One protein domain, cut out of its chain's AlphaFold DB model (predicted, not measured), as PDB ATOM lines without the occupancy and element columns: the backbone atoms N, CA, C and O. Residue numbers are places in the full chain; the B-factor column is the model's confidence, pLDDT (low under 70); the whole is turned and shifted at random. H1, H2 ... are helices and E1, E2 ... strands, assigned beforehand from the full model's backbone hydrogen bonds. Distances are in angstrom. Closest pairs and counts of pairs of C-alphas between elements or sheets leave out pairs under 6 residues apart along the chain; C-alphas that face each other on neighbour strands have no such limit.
ATOM      1  N   ASP A  85     139.660 123.390 188.079       59.44
ATOM      2  CA  ASP A  85     141.109 123.393 187.794       59.44
ATOM      3  C   ASP A  85     141.976 122.838 188.943       59.44
ATOM      4  O   ASP A  85     143.202 122.923 188.908       59.44
ATOM      5  N   GLY A  86     141.357 122.270 189.982       69.06
ATOM      6  CA  GLY A  86     142.045 121.824 191.192       69.06
ATOM      7  C   GLY A  86     141.508 120.518 191.771       69.06
ATOM      8  O   GLY A  86     140.659 119.841 191.188       69.06
ATOM      9  N   VAL A  87     142.028 120.169 192.946       69.25
ATOM     10  CA  VAL A  87     141.642 118.964 193.687       69.25
ATOM     11  C   VAL A  87     140.262 119.136 194.310       69.25
ATOM     12  O   VAL A  87     139.996 120.119 195.000       69.25
ATOM     13  N   ARG A  88     139.404 118.136 194.126       73.19
ATOM     14  CA  ARG A  88     138.088 118.036 194.759       73.19
ATOM     15  C   ARG A  88     138.147 117.062 195.922       73.19
ATOM     16  O   ARG A  88     138.711 115.976 195.805       73.19
ATOM     17  N   ILE A  89     137.552 117.452 197.042       71.00
ATOM     18  CA  ILE A  89     137.444 116.609 198.230       71.00
ATOM     19  C   ILE A  89     135.974 116.297 198.430       71.00
ATOM     20  O   ILE A  89     135.161 117.193 198.643       71.00
ATOM     21  N   PHE A  90     135.654 115.016 198.390       70.56
ATOM     22  CA  PHE A  90     134.358 114.496 198.766       70.56
ATOM     23  C   PHE A  90     134.505 113.908 200.149       70.56
ATOM     24  O   PHE A  90     135.161 112.891 200.338       70.56
ATOM     25  N   ILE A  91     133.908 114.555 201.134       66.62
ATOM     26  CA  ILE A  91     133.670 113.897 202.409       66.62
ATOM     27  C   ILE A  91     132.389 113.109 202.206       66.62
ATOM     28  O   ILE A  91     131.416 113.700 201.743       66.62
ATOM     29  N   GLY A  92     132.431 111.797 202.463       61.94
ATOM     30  CA  GLY A  92     131.320 110.888 202.222       61.94
ATOM     31  C   GLY A  92     130.011 111.537 202.639       61.94
ATOM     32  O   GLY A  92     129.789 111.785 203.824       61.94
ATOM     33  N   ALA A  93     129.186 111.862 201.643       51.19
ATOM     34  CA  ALA A  93     127.795 112.146 201.898       51.19
ATOM     35  C   ALA A  93     127.234 110.886 202.539       51.19
ATOM     36  O   ALA A  93     127.552 109.773 202.114       51.19
ATOM     37  N   GLU A  94     126.445 111.088 203.580       47.28
ATOM     38  CA  GLU A  94     125.517 110.114 204.114       47.28
ATOM     39  C   GLU A  94     124.867 109.404 202.926       47.28
ATOM     40  O   GLU A  94     123.981 109.942 202.257       47.28
ATOM     41  N   SER A  95     125.353 108.205 202.593       39.38
ATOM     42  CA  SER A  95     124.572 107.288 201.791       39.38
ATOM     43  C   SER A  95     123.233 107.244 202.509       39.38
ATOM     44  O   SER A  95     123.210 106.913 203.696       39.38
ATOM     45  N   GLY A  96     122.136 107.604 201.842       42.91
ATOM     46  CA  GLY A  96     120.785 107.609 202.424       42.91
ATOM     47  C   GLY A  96     120.329 106.253 202.988       42.91
ATOM     48  O   GLY A  96     119.185 106.093 203.386       42.91
ATOM     49  N   VAL A  97     121.220 105.268 203.047       41.88
ATOM     50  CA  VAL A  97     121.139 104.054 203.843       41.88
ATOM     51  C   VAL A  97     121.465 104.396 205.308       41.88
ATOM     52  O   VAL A  97     122.549 104.096 205.799       41.88
ATOM     53  N   GLY A  98     120.540 105.058 206.018       39.41
ATOM     54  CA  GLY A  98     120.621 105.138 207.486       39.41
ATOM     55  C   GLY A  98     120.027 106.352 208.206       39.41
ATOM     56  O   GLY A  98     120.015 106.336 209.434       39.41
ATOM     57  N   ALA A  99     119.522 107.384 207.523       36.28
ATOM     58  CA  ALA A  99     118.898 108.512 208.221       36.28
ATOM     59  C   ALA A  99     117.441 108.174 208.618       36.28
ATOM     60  O   ALA A  99     116.659 107.788 207.743       36.28
ATOM     61  N   PRO A 100     117.033 108.300 209.900       31.33
ATOM     62  CA  PRO A 100     115.623 108.215 210.268       31.33
ATOM     63  C   PRO A 100     114.833 109.287 209.508       31.33
ATOM     64  O   PRO A 100     115.257 110.438 209.399       31.33
ATOM     65  N   ALA A 101     113.692 108.882 208.949       38.75
ATOM     66  CA  ALA A 101     112.800 109.739 208.180       38.75
ATOM     67  C   ALA A 101     112.435 110.998 208.985       38.75
ATOM     68  O   ALA A 101     111.694 110.918 209.964       38.75
ATOM     69  N   GLY A 102     112.956 112.156 208.579       36.06
ATOM     70  CA  GLY A 102     112.581 113.425 209.201       36.06
ATOM     71  C   GLY A 102     113.465 114.619 208.868       36.06
ATOM     72  O   GLY A 102     112.946 115.730 208.814       36.06
ATOM     73  N   GLU A 103     114.754 114.430 208.582       39.66
ATOM     74  CA  GLU A 103     115.672 115.563 208.418       39.66
ATOM     75  C   GLU A 103     116.256 115.609 207.001       39.66
ATOM     76  O   GLU A 103     117.172 114.881 206.621       39.66
ATOM     77  N   ARG A 104     115.635 116.444 206.164       42.06
ATOM     78  CA  ARG A 104     115.986 116.640 204.756       42.06
ATOM     79  C   ARG A 104     117.257 117.482 204.656       42.06
ATOM     80  O   ARG A 104     117.191 118.693 204.477       42.06
ATOM     81  N   VAL A 105     118.412 116.827 204.737       41.12
ATOM     82  CA  VAL A 105     119.714 117.408 204.346       41.12
ATOM     83  C   VAL A 105     120.084 117.025 202.897       41.12
ATOM     84  O   VAL A 105     120.975 117.616 202.291       41.12
ATOM     85  N   ALA A 106     119.335 116.100 202.281       44.44
ATOM     86  CA  ALA A 106     119.580 115.594 200.924       44.44
ATOM     87  C   ALA A 106     119.383 116.631 199.797       44.44
ATOM     88  O   ALA A 106     119.916 116.445 198.702       44.44
ATOM     89  N   ASP A 107     118.662 117.726 200.050       38.56
ATOM     90  CA  ASP A 107     118.299 118.688 199.003       38.56
ATOM     91  C   ASP A 107     119.482 119.577 198.568       38.56
ATOM     92  O   ASP A 107     119.527 120.003 197.419       38.56
ATOM     93  N   ARG A 108     120.489 119.819 199.426       38.00
ATOM     94  CA  ARG A 108     121.597 120.743 199.092       38.00
ATOM     95  C   ARG A 108     122.771 120.078 198.362       38.00
ATOM     96  O   ARG A 108     123.446 120.727 197.575       38.00
ATOM     97  N   ALA A 109     122.995 118.779 198.566       41.75
ATOM     98  CA  ALA A 109     124.078 118.040 197.901       41.75
ATOM     99  C   ALA A 109     123.758 117.672 196.435       41.75
ATOM    100  O   ALA A 109     124.663 117.363 195.655       41.75
ATOM    101  N   ALA A 110     122.476 117.701 196.050       40.47
ATOM    102  CA  ALA A 110     122.030 117.420 194.687       40.47
ATOM    103  C   ALA A 110     122.257 118.597 193.719       40.47
ATOM    104  O   ALA A 110     122.412 118.358 192.524       40.47
ATOM    105  N   GLU A 111     122.330 119.835 194.220       37.22
ATOM    106  CA  GLU A 111     122.519 121.035 193.391       37.22
ATOM    107  C   GLU A 111     123.991 121.298 193.009       37.22
ATOM    108  O   GLU A 111     124.248 121.975 192.019       37.22
ATOM    109  N   GLU A 112     124.965 120.702 193.712       42.19
ATOM    110  CA  GLU A 112     126.409 120.913 193.464       42.19
ATOM    111  C   GLU A 112     127.130 119.703 192.835       42.19
ATOM    112  O   GLU A 112     128.358 119.663 192.747       42.19
ATOM    113  N   GLY A 113     126.382 118.700 192.363       46.47
ATOM    114  CA  GLY A 113     126.960 117.547 191.670       46.47
ATOM    115  C   GLY A 113     127.862 116.685 192.558       46.47
ATOM    116  O   GLY A 113     128.932 116.289 192.121       46.47
ATOM    117  N   GLY A 114     127.475 116.394 193.804       50.38
ATOM    118  CA  GLY A 114     128.282 115.580 194.727       50.38
ATOM    119  C   GLY A 114     128.542 114.133 194.259       50.38
ATOM    120  O   GLY A 114     127.705 113.517 193.597       50.38
ATOM    121  N   PHE A 115     129.701 113.576 194.635       58.12
ATOM    122  CA  PHE A 115     130.099 112.180 194.388       58.12
ATOM    123  C   PHE A 115     129.185 111.204 195.148       58.12
ATOM    124  O   PHE A 115     129.132 111.235 196.378       58.12
ATOM    125  N   ARG A 116     128.459 110.344 194.420       56.72
ATOM    126  CA  ARG A 116     127.390 109.482 194.965       56.72
ATOM    127  C   ARG A 116     127.857 108.074 195.366       56.72
ATOM    128  O   ARG A 116     127.061 107.330 195.920       56.72
ATOM    129  N   GLY A 117     129.134 107.743 195.164       54.66
ATOM    130  CA  GLY A 117     129.758 106.471 195.570       54.66
ATOM    131  C   GLY A 117     130.536 106.542 196.890       54.66
ATOM    132  O   GLY A 117     131.502 105.807 197.087       54.66
ATOM    133  N   GLY A 118     130.207 107.493 197.769       55.72
ATOM    134  CA  GLY A 118     130.909 107.663 199.040       55.72
ATOM    135  C   GLY A 118     130.675 106.482 199.983       55.72
ATOM    136  O   GLY A 118     129.536 106.157 200.300       55.72
ATOM    137  N   ILE A 119     131.754 105.872 200.476       62.59
ATOM    138  CA  ILE A 119     131.680 104.907 201.579       62.59
ATOM    139  C   ILE A 119     131.464 105.703 202.882       62.59
ATOM    140  O   ILE A 119     132.239 106.631 203.146       62.59
ATOM    141  N   PRO A 120     130.461 105.377 203.717       66.44
ATOM    142  CA  PRO A 120     130.239 106.060 204.991       66.44
ATOM    143  C   PRO A 120     131.493 106.091 205.867       66.44
ATOM    144  O   PRO A 120     132.191 105.090 206.011       66.44
ATOM    145  N   GLY A 121     131.789 107.252 206.456       70.44
ATOM    146  CA  GLY A 121     132.993 107.444 207.276       70.44
ATOM    147  C   GLY A 121     134.303 107.555 206.483       70.44
ATOM    148  O   GLY A 121     135.374 107.683 207.086       70.44
ATOM    149  N   MET A 122     134.228 107.553 205.149       78.00
ATOM    150  CA  MET A 122     135.363 107.782 204.263       78.00
ATOM    151  C   MET A 122     135.276 109.162 203.601       78.00
ATOM    152  O   MET A 122     134.220 109.783 203.491       78.00
ATOM    153  N   ALA A 123     136.424 109.657 203.169       78.69
ATOM    154  CA  ALA A 123     136.596 110.798 202.300       78.69
ATOM    155  C   ALA A 123     137.411 110.375 201.073       78.69
ATOM    156  O   ALA A 123     138.329 109.556 201.160       78.69
ATOM    157  N   THR A 124     137.086 110.976 199.938       80.75
ATOM    158  CA  THR A 124     137.744 110.770 198.654       80.75
ATOM    159  C   THR A 124     138.338 112.092 198.190       80.75
ATOM    160  O   THR A 124     137.643 113.101 198.105       80.75
ATOM    161  N   VAL A 125     139.625 112.101 197.869       83.94
ATOM    162  CA  VAL A 125     140.336 113.258 197.308       83.94
ATOM    163  C   VAL A 125     140.671 112.937 195.860       83.94
ATOM    164  O   VAL A 125     141.336 111.934 195.628       83.94
ATOM    165  N   VAL A 126     140.228 113.746 194.896       83.81
ATOM    166  CA  VAL A 126     140.358 113.465 193.453       83.81
ATOM    167  C   VAL A 126     140.890 114.682 192.703       83.81
ATOM    168  O   VAL A 126     140.482 115.806 192.976       83.81
ATOM    169  N   ALA A 127     141.762 114.461 191.723       84.25
ATOM    170  CA  ALA A 127     142.262 115.475 190.799       84.25
ATOM    171  C   ALA A 127     142.177 114.996 189.340       84.25
ATOM    172  O   ALA A 127     142.373 113.812 189.044       84.25
ATOM    173  N   ALA A 128     141.903 115.926 188.424       84.31
ATOM    174  CA  ALA A 128     141.854 115.667 186.988       84.31
ATOM    175  C   ALA A 128     143.266 115.437 186.425       84.31
ATOM    176  O   ALA A 128     144.141 116.290 186.575       84.31
ATOM    177  N   ALA A 129     143.490 114.323 185.727       86.19
ATOM    178  CA  ALA A 129     144.705 114.123 184.945       86.19
ATOM    179  C   ALA A 129     144.509 114.776 183.573       86.19
ATOM    180  O   ALA A 129     143.746 114.281 182.735       86.19
ATOM    181  N   ARG A 130     145.174 115.915 183.369       85.88
ATOM    182  CA  ARG A 130     145.131 116.683 182.122       85.88
ATOM    183  C   ARG A 130     146.435 116.539 181.361       85.88
ATOM    184  O   ARG A 130     147.512 116.550 181.951       85.88
ATOM    185  N   ASN A 131     146.293 116.406 180.059       88.00
ATOM    186  CA  ASN A 131     147.399 116.297 179.130       88.00
ATOM    187  C   ASN A 131     147.917 117.691 178.717       88.00
ATOM    188  O   ASN A 131     147.331 118.702 179.118       88.00
ATOM    189  N   ASP A 132     148.975 117.780 177.911       87.06
ATOM    190  CA  ASP A 132     149.592 119.064 177.528       87.06
ATOM    191  C   ASP A 132     148.638 119.970 176.725       87.06
ATOM    192  O   ASP A 132     148.749 121.195 176.745       87.06
ATOM    193  N   SER A 133     147.638 119.379 176.062       85.62
ATOM    194  CA  SER A 133     146.560 120.106 175.372       85.62
ATOM    195  C   SER A 133     145.410 120.560 176.287       85.62
ATOM    196  O   SER A 133     144.389 121.037 175.796       85.62
ATOM    197  N   GLY A 134     145.526 120.374 177.606       81.62
ATOM    198  CA  GLY A 134     144.501 120.741 178.592       81.62
ATOM    199  C   GLY A 134     143.294 119.797 178.648       81.62
ATOM    200  O   GLY A 134     142.359 120.024 179.424       81.62
ATOM    201  N   ARG A 135     143.294 118.711 177.864       82.12
ATOM    202  CA  ARG A 135     142.202 117.734 177.838       82.12
ATOM    203  C   ARG A 135     142.323 116.755 178.995       82.12
ATOM    204  O   ARG A 135     143.408 116.262 179.298       82.12
ATOM    205  N   ILE A 136     141.182 116.398 179.578       81.88
ATOM    206  CA  ILE A 136     141.103 115.362 180.609       81.88
ATOM    207  C   ILE A 136     141.298 113.995 179.961       81.88
ATOM    208  O   ILE A 136     140.488 113.552 179.142       81.88
ATOM    209  N   VAL A 137     142.378 113.330 180.354       85.75
ATOM    210  CA  VAL A 137     142.700 111.955 179.955       85.75
ATOM    211  C   VAL A 137     142.371 110.948 181.057       85.75
ATOM    212  O   VAL A 137     142.285 109.757 180.780       85.75
ATOM    213  N   GLY A 138     142.105 111.417 182.281       82.00
ATOM    214  CA  GLY A 138     141.650 110.586 183.392       82.00
ATOM    215  C   GLY A 138     141.494 111.364 184.700       82.00
ATOM    216  O   GLY A 138     141.488 112.595 184.709       82.00
ATOM    217  N   ALA A 139     141.398 110.640 185.812       83.44
ATOM    218  CA  ALA A 139     141.382 111.193 187.164       83.44
ATOM    219  C   ALA A 139     142.249 110.331 188.097       83.44
ATOM    220  O   ALA A 139     142.324 109.115 187.929       83.44
ATOM    221  N   ILE A 140     142.899 110.961 189.075       87.19
ATOM    222  CA  ILE A 140     143.648 110.298 190.152       87.19
ATOM    223  C   ILE A 140     142.954 110.627 191.466       87.19
ATOM    224  O   ILE A 140     142.610 111.785 191.695       87.19
ATOM    225  N   GLY A 141     142.791 109.649 192.354       84.75
ATOM    226  CA  GLY A 141     142.248 109.918 193.677       84.75
ATOM    227  C   GLY A 141     142.703 108.955 194.763       84.75
ATOM    228  O   GLY A 141     143.247 107.888 194.493       84.75
ATOM    229  N   VAL A 142     142.489 109.372 196.008       87.75
ATOM    230  CA  VAL A 142     142.770 108.610 197.229       87.75
ATOM    231  C   VAL A 142     141.494 108.522 198.048       87.75
ATOM    232  O   VAL A 142     140.811 109.526 198.238       87.75
ATOM    233  N   ILE A 143     141.209 107.329 198.563       84.50
ATOM    234  CA  ILE A 143     140.106 107.061 199.487       84.50
ATOM    235  C   ILE A 143     140.713 106.801 200.869       84.50
ATOM    236  O   ILE A 143     141.645 106.008 201.005       84.50
ATOM    237  N   GLY A 144     140.212 107.481 201.895       82.25
ATOM    238  CA  GLY A 144     140.684 107.342 203.274       82.25
ATOM    239  C   GLY A 144     139.600 107.701 204.288       82.25
ATOM    240  O   GLY A 144     138.522 108.109 203.883       82.25
ATOM    241  N   PRO A 145     139.833 107.554 205.600       81.81
ATOM    242  CA  PRO A 145     138.856 107.955 206.613       81.81
ATOM    243  C   PRO A 145     138.576 109.463 206.551       81.81
ATOM    244  O   PRO A 145     139.451 110.246 206.176       81.81
ATOM    245  N   THR A 146     137.393 109.895 207.002       79.31
ATOM    246  CA  THR A 146     136.963 111.313 206.980       79.31
ATOM    247  C   THR A 146     137.976 112.289 207.601       79.31
ATOM    248  O   THR A 146     138.029 113.457 207.223       79.31
ATOM    249  N   ARG A 147     138.808 111.833 208.546       79.31
ATOM    250  CA  ARG A 147     139.857 112.636 209.203       79.31
ATOM    251  C   ARG A 147     141.268 112.286 208.719       79.31
ATOM    252  O   ARG A 147     142.162 112.039 209.526       79.31
ATOM    253  N   ILE A 148     141.482 112.241 207.410       84.56
ATOM    254  CA  ILE A 148     142.827 112.115 206.841       84.56
ATOM    255  C   ILE A 148     143.589 113.451 206.915       84.56
ATOM    256  O   ILE A 148     142.993 114.524 206.991       84.56
ATOM    257  N   ASN A 149     144.925 113.415 206.887       86.69
ATOM    258  CA  ASN A 149     145.734 114.632 206.803       86.69
ATOM    259  C   ASN A 149     145.644 115.239 205.390       86.69
ATOM    260  O   ASN A 149     146.471 114.955 204.520       86.69
ATOM    261  N   TYR A 150     144.639 116.088 205.172       85.88
ATOM    262  CA  TYR A 150     144.387 116.765 203.898       85.88
ATOM    263  C   TYR A 150     145.578 117.600 203.416       85.88
ATOM    264  O   TYR A 150     145.874 117.601 202.224       85.88
ATOM    265  N   GLY A 151     146.326 118.215 204.340       87.12
ATOM    266  CA  GLY A 151     147.540 118.969 204.019       87.12
ATOM    267  C   GLY A 151     148.628 118.117 203.359       87.12
ATOM    268  O   GLY A 151     149.402 118.631 202.559       87.12
ATOM    269  N   ARG A 152     148.664 116.806 203.635       89.38
ATOM    270  CA  ARG A 152     149.586 115.863 202.984       89.38
ATOM    271  C   ARG A 152     148.991 115.202 201.742       89.38
ATOM    272  O   ARG A 152     149.723 114.945 200.793       89.38
ATOM    273  N   VAL A 153     147.697 114.891 201.744       89.50
ATOM    274  CA  VAL A 153     147.065 114.124 200.656       89.50
ATOM    275  C   VAL A 153     146.818 114.978 199.419       89.50
ATOM    276  O   VAL A 153     147.142 114.537 198.319       89.50
ATOM    277  N   ILE A 154     146.298 116.197 199.587       89.38
ATOM    278  CA  ILE A 154     145.943 117.074 198.460       89.38
ATOM    279  C   ILE A 154     147.148 117.313 197.534       89.38
ATOM    280  O   ILE A 154     147.007 117.059 196.337       89.38
ATOM    281  N   PRO A 155     148.346 117.705 198.026       90.62
ATOM    282  CA  PRO A 155     149.484 117.963 197.143       90.62
ATOM    283  C   PRO A 155     149.980 116.711 196.417       90.62
ATOM    284  O   PRO A 155     150.411 116.794 195.270       90.62
ATOM    285  N   VAL A 156     149.917 115.546 197.073       92.75
ATOM    286  CA  VAL A 156     150.340 114.271 196.476       92.75
ATOM    287  C   VAL A 156     149.404 113.887 195.335       92.75
ATOM    288  O   VAL A 156     149.878 113.549 194.251       92.75
ATOM    289  N   VAL A 157     148.090 113.970 195.554       90.88
ATOM    290  CA  VAL A 157     147.079 113.653 194.536       90.88
ATOM    291  C   VAL A 157     147.172 114.623 193.357       90.88
ATOM    292  O   VAL A 157     147.230 114.176 192.213       90.88
ATOM    293  N   ASP A 158     147.270 115.926 193.630       88.88
ATOM    294  CA  ASP A 158     147.396 116.965 192.603       88.88
ATOM    295  C   ASP A 158     148.639 116.777 191.726       88.88
ATOM    296  O   ASP A 158     148.566 116.742 190.495       88.88
ATOM    297  N   TYR A 159     149.803 116.614 192.361       91.69
ATOM    298  CA  TYR A 159     151.056 116.426 191.643       91.69
ATOM    299  C   TYR A 159     151.024 115.147 190.804       91.69
ATOM    300  O   TYR A 159     151.424 115.163 189.640       91.69
ATOM    301  N   THR A 160     150.500 114.056 191.369       92.50
ATOM    302  CA  THR A 160     150.389 112.777 190.660       92.50
ATOM    303  C   THR A 160     149.496 112.912 189.430       92.50
ATOM    304  O   THR A 160     149.895 112.485 188.350       92.50
ATOM    305  N   ALA A 161     148.340 113.571 189.549       90.06
ATOM    306  CA  ALA A 161     147.447 113.815 188.417       90.06
ATOM    307  C   ALA A 161     148.116 114.637 187.307       90.06
ATOM    308  O   ALA A 161     148.007 114.280 186.133       90.06
ATOM    309  N   ARG A 162     148.876 115.682 187.665       88.50
ATOM    310  CA  ARG A 162     149.634 116.496 186.698       88.50
ATOM    311  C   ARG A 162     150.772 115.731 186.024       88.50
ATOM    312  O   ARG A 162     151.040 115.942 184.845       88.50
ATOM    313  N   VAL A 163     151.482 114.868 186.748       92.00
ATOM    314  CA  VAL A 163     152.563 114.059 186.160       92.00
ATOM    315  C   VAL A 163     151.996 112.992 185.233       92.00
ATOM    316  O   VAL A 163     152.430 112.899 184.089       92.00
ATOM    317  N   VAL A 164     151.002 112.232 185.697       91.25
ATOM    318  CA  VAL A 164     150.353 111.185 184.895       91.25
ATOM    319  C   VAL A 164     149.696 111.786 183.655       91.25
ATOM    320  O   VAL A 164     149.854 111.244 182.568       91.25
ATOM    321  N   GLY A 165     149.019 112.928 183.794       88.25
ATOM    322  CA  GLY A 165     148.385 113.615 182.674       88.25
ATOM    323  C   GLY A 165     149.363 113.972 181.552       88.25
ATOM    324  O   GLY A 165     149.094 113.643 180.403       88.25
ATOM    325  N   ARG A 166     150.533 114.535 181.890       88.19
ATOM    326  CA  ARG A 166     151.594 114.859 180.915       88.19
ATOM    327  C   ARG A 166     152.244 113.630 180.280       88.19
ATOM    328  O   ARG A 166     152.603 113.654 179.112       88.19
ATOM    329  N   LEU A 167     152.397 112.538 181.032       89.81
ATOM    330  CA  LEU A 167     152.934 111.284 180.481       89.81
ATOM    331  C   LEU A 167     151.995 110.645 179.450       89.81
ATOM    332  O   LEU A 167     152.448 109.877 178.604       89.81
ATOM    333  N   LEU A 168     150.701 110.955 179.522       84.25
ATOM    334  CA  LEU A 168     149.676 110.455 178.611       84.25
ATOM    335  C   LEU A 168     149.447 111.368 177.387       84.25
ATOM    336  O   LEU A 168     148.541 111.084 176.599       84.25
ATOM    337  N   GLY A 169     150.291 112.395 177.197       69.44
ATOM    338  CA  GLY A 169     150.383 113.225 175.986       69.44
ATOM    339  C   GLY A 169     149.570 114.498 176.060       69.44
ATOM    340  O   GLY A 169     148.513 114.554 175.389       69.44
TER     341      GLY A 169
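AT A GLANCE: This is residues 85 to 169 of the 169 residues of an uncharacterized protein of Endobacter medicaginis (UniProt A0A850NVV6). A three-stranded antiparallel sheet, E1 - E2 - E3, has one long helix, H2, over one face, while a loop arm with the short helix H1 reaches past one end; residues 99 to 104 stick out. The 85 printed residues run E1, H1, E2, E3, H2; the class is mixed, the whole loose, with radius of gyration of the C-alphas 15.2 A and spans 50 by 26 by 16 A.

HOW THE PARTS SIT: E1, residues 88 to 91, is antiparallel to E2, residues 122 to 130; N 90 and O 124, 2.8 A apart, are within hydrogen-bond range. E2 and E3, residues 136 to 145, form a hairpin, with N 127 and O 140 at 2.8 A. H2, residues 150 to 167, is on the sheet in two layers, helix on one face, at a height of 8.1 A, over E2 and E3; its closest C-alphas to E2 are Gly 165 and Ala 129, 4.4 A. H1, residues 106 to 109, is not on the sheet and is apart from H2. H2 has 12 of 14 O i to N i+4 pairs within range; H1 is too short for any.

IN THESE COORDINATES: E1 begins at C-alpha 88 (138.088, 118.036, 194.759). E3 measures 27.1 A; H2, 25.5 A, ends at (152.934, 111.284, 180.481).

THE WHOLE: The printed part has no cut. Links E1 to H1 and H1 to E2 are long. Residues 85 to 87, 91 to 120 and 169 have pLDDT under 70.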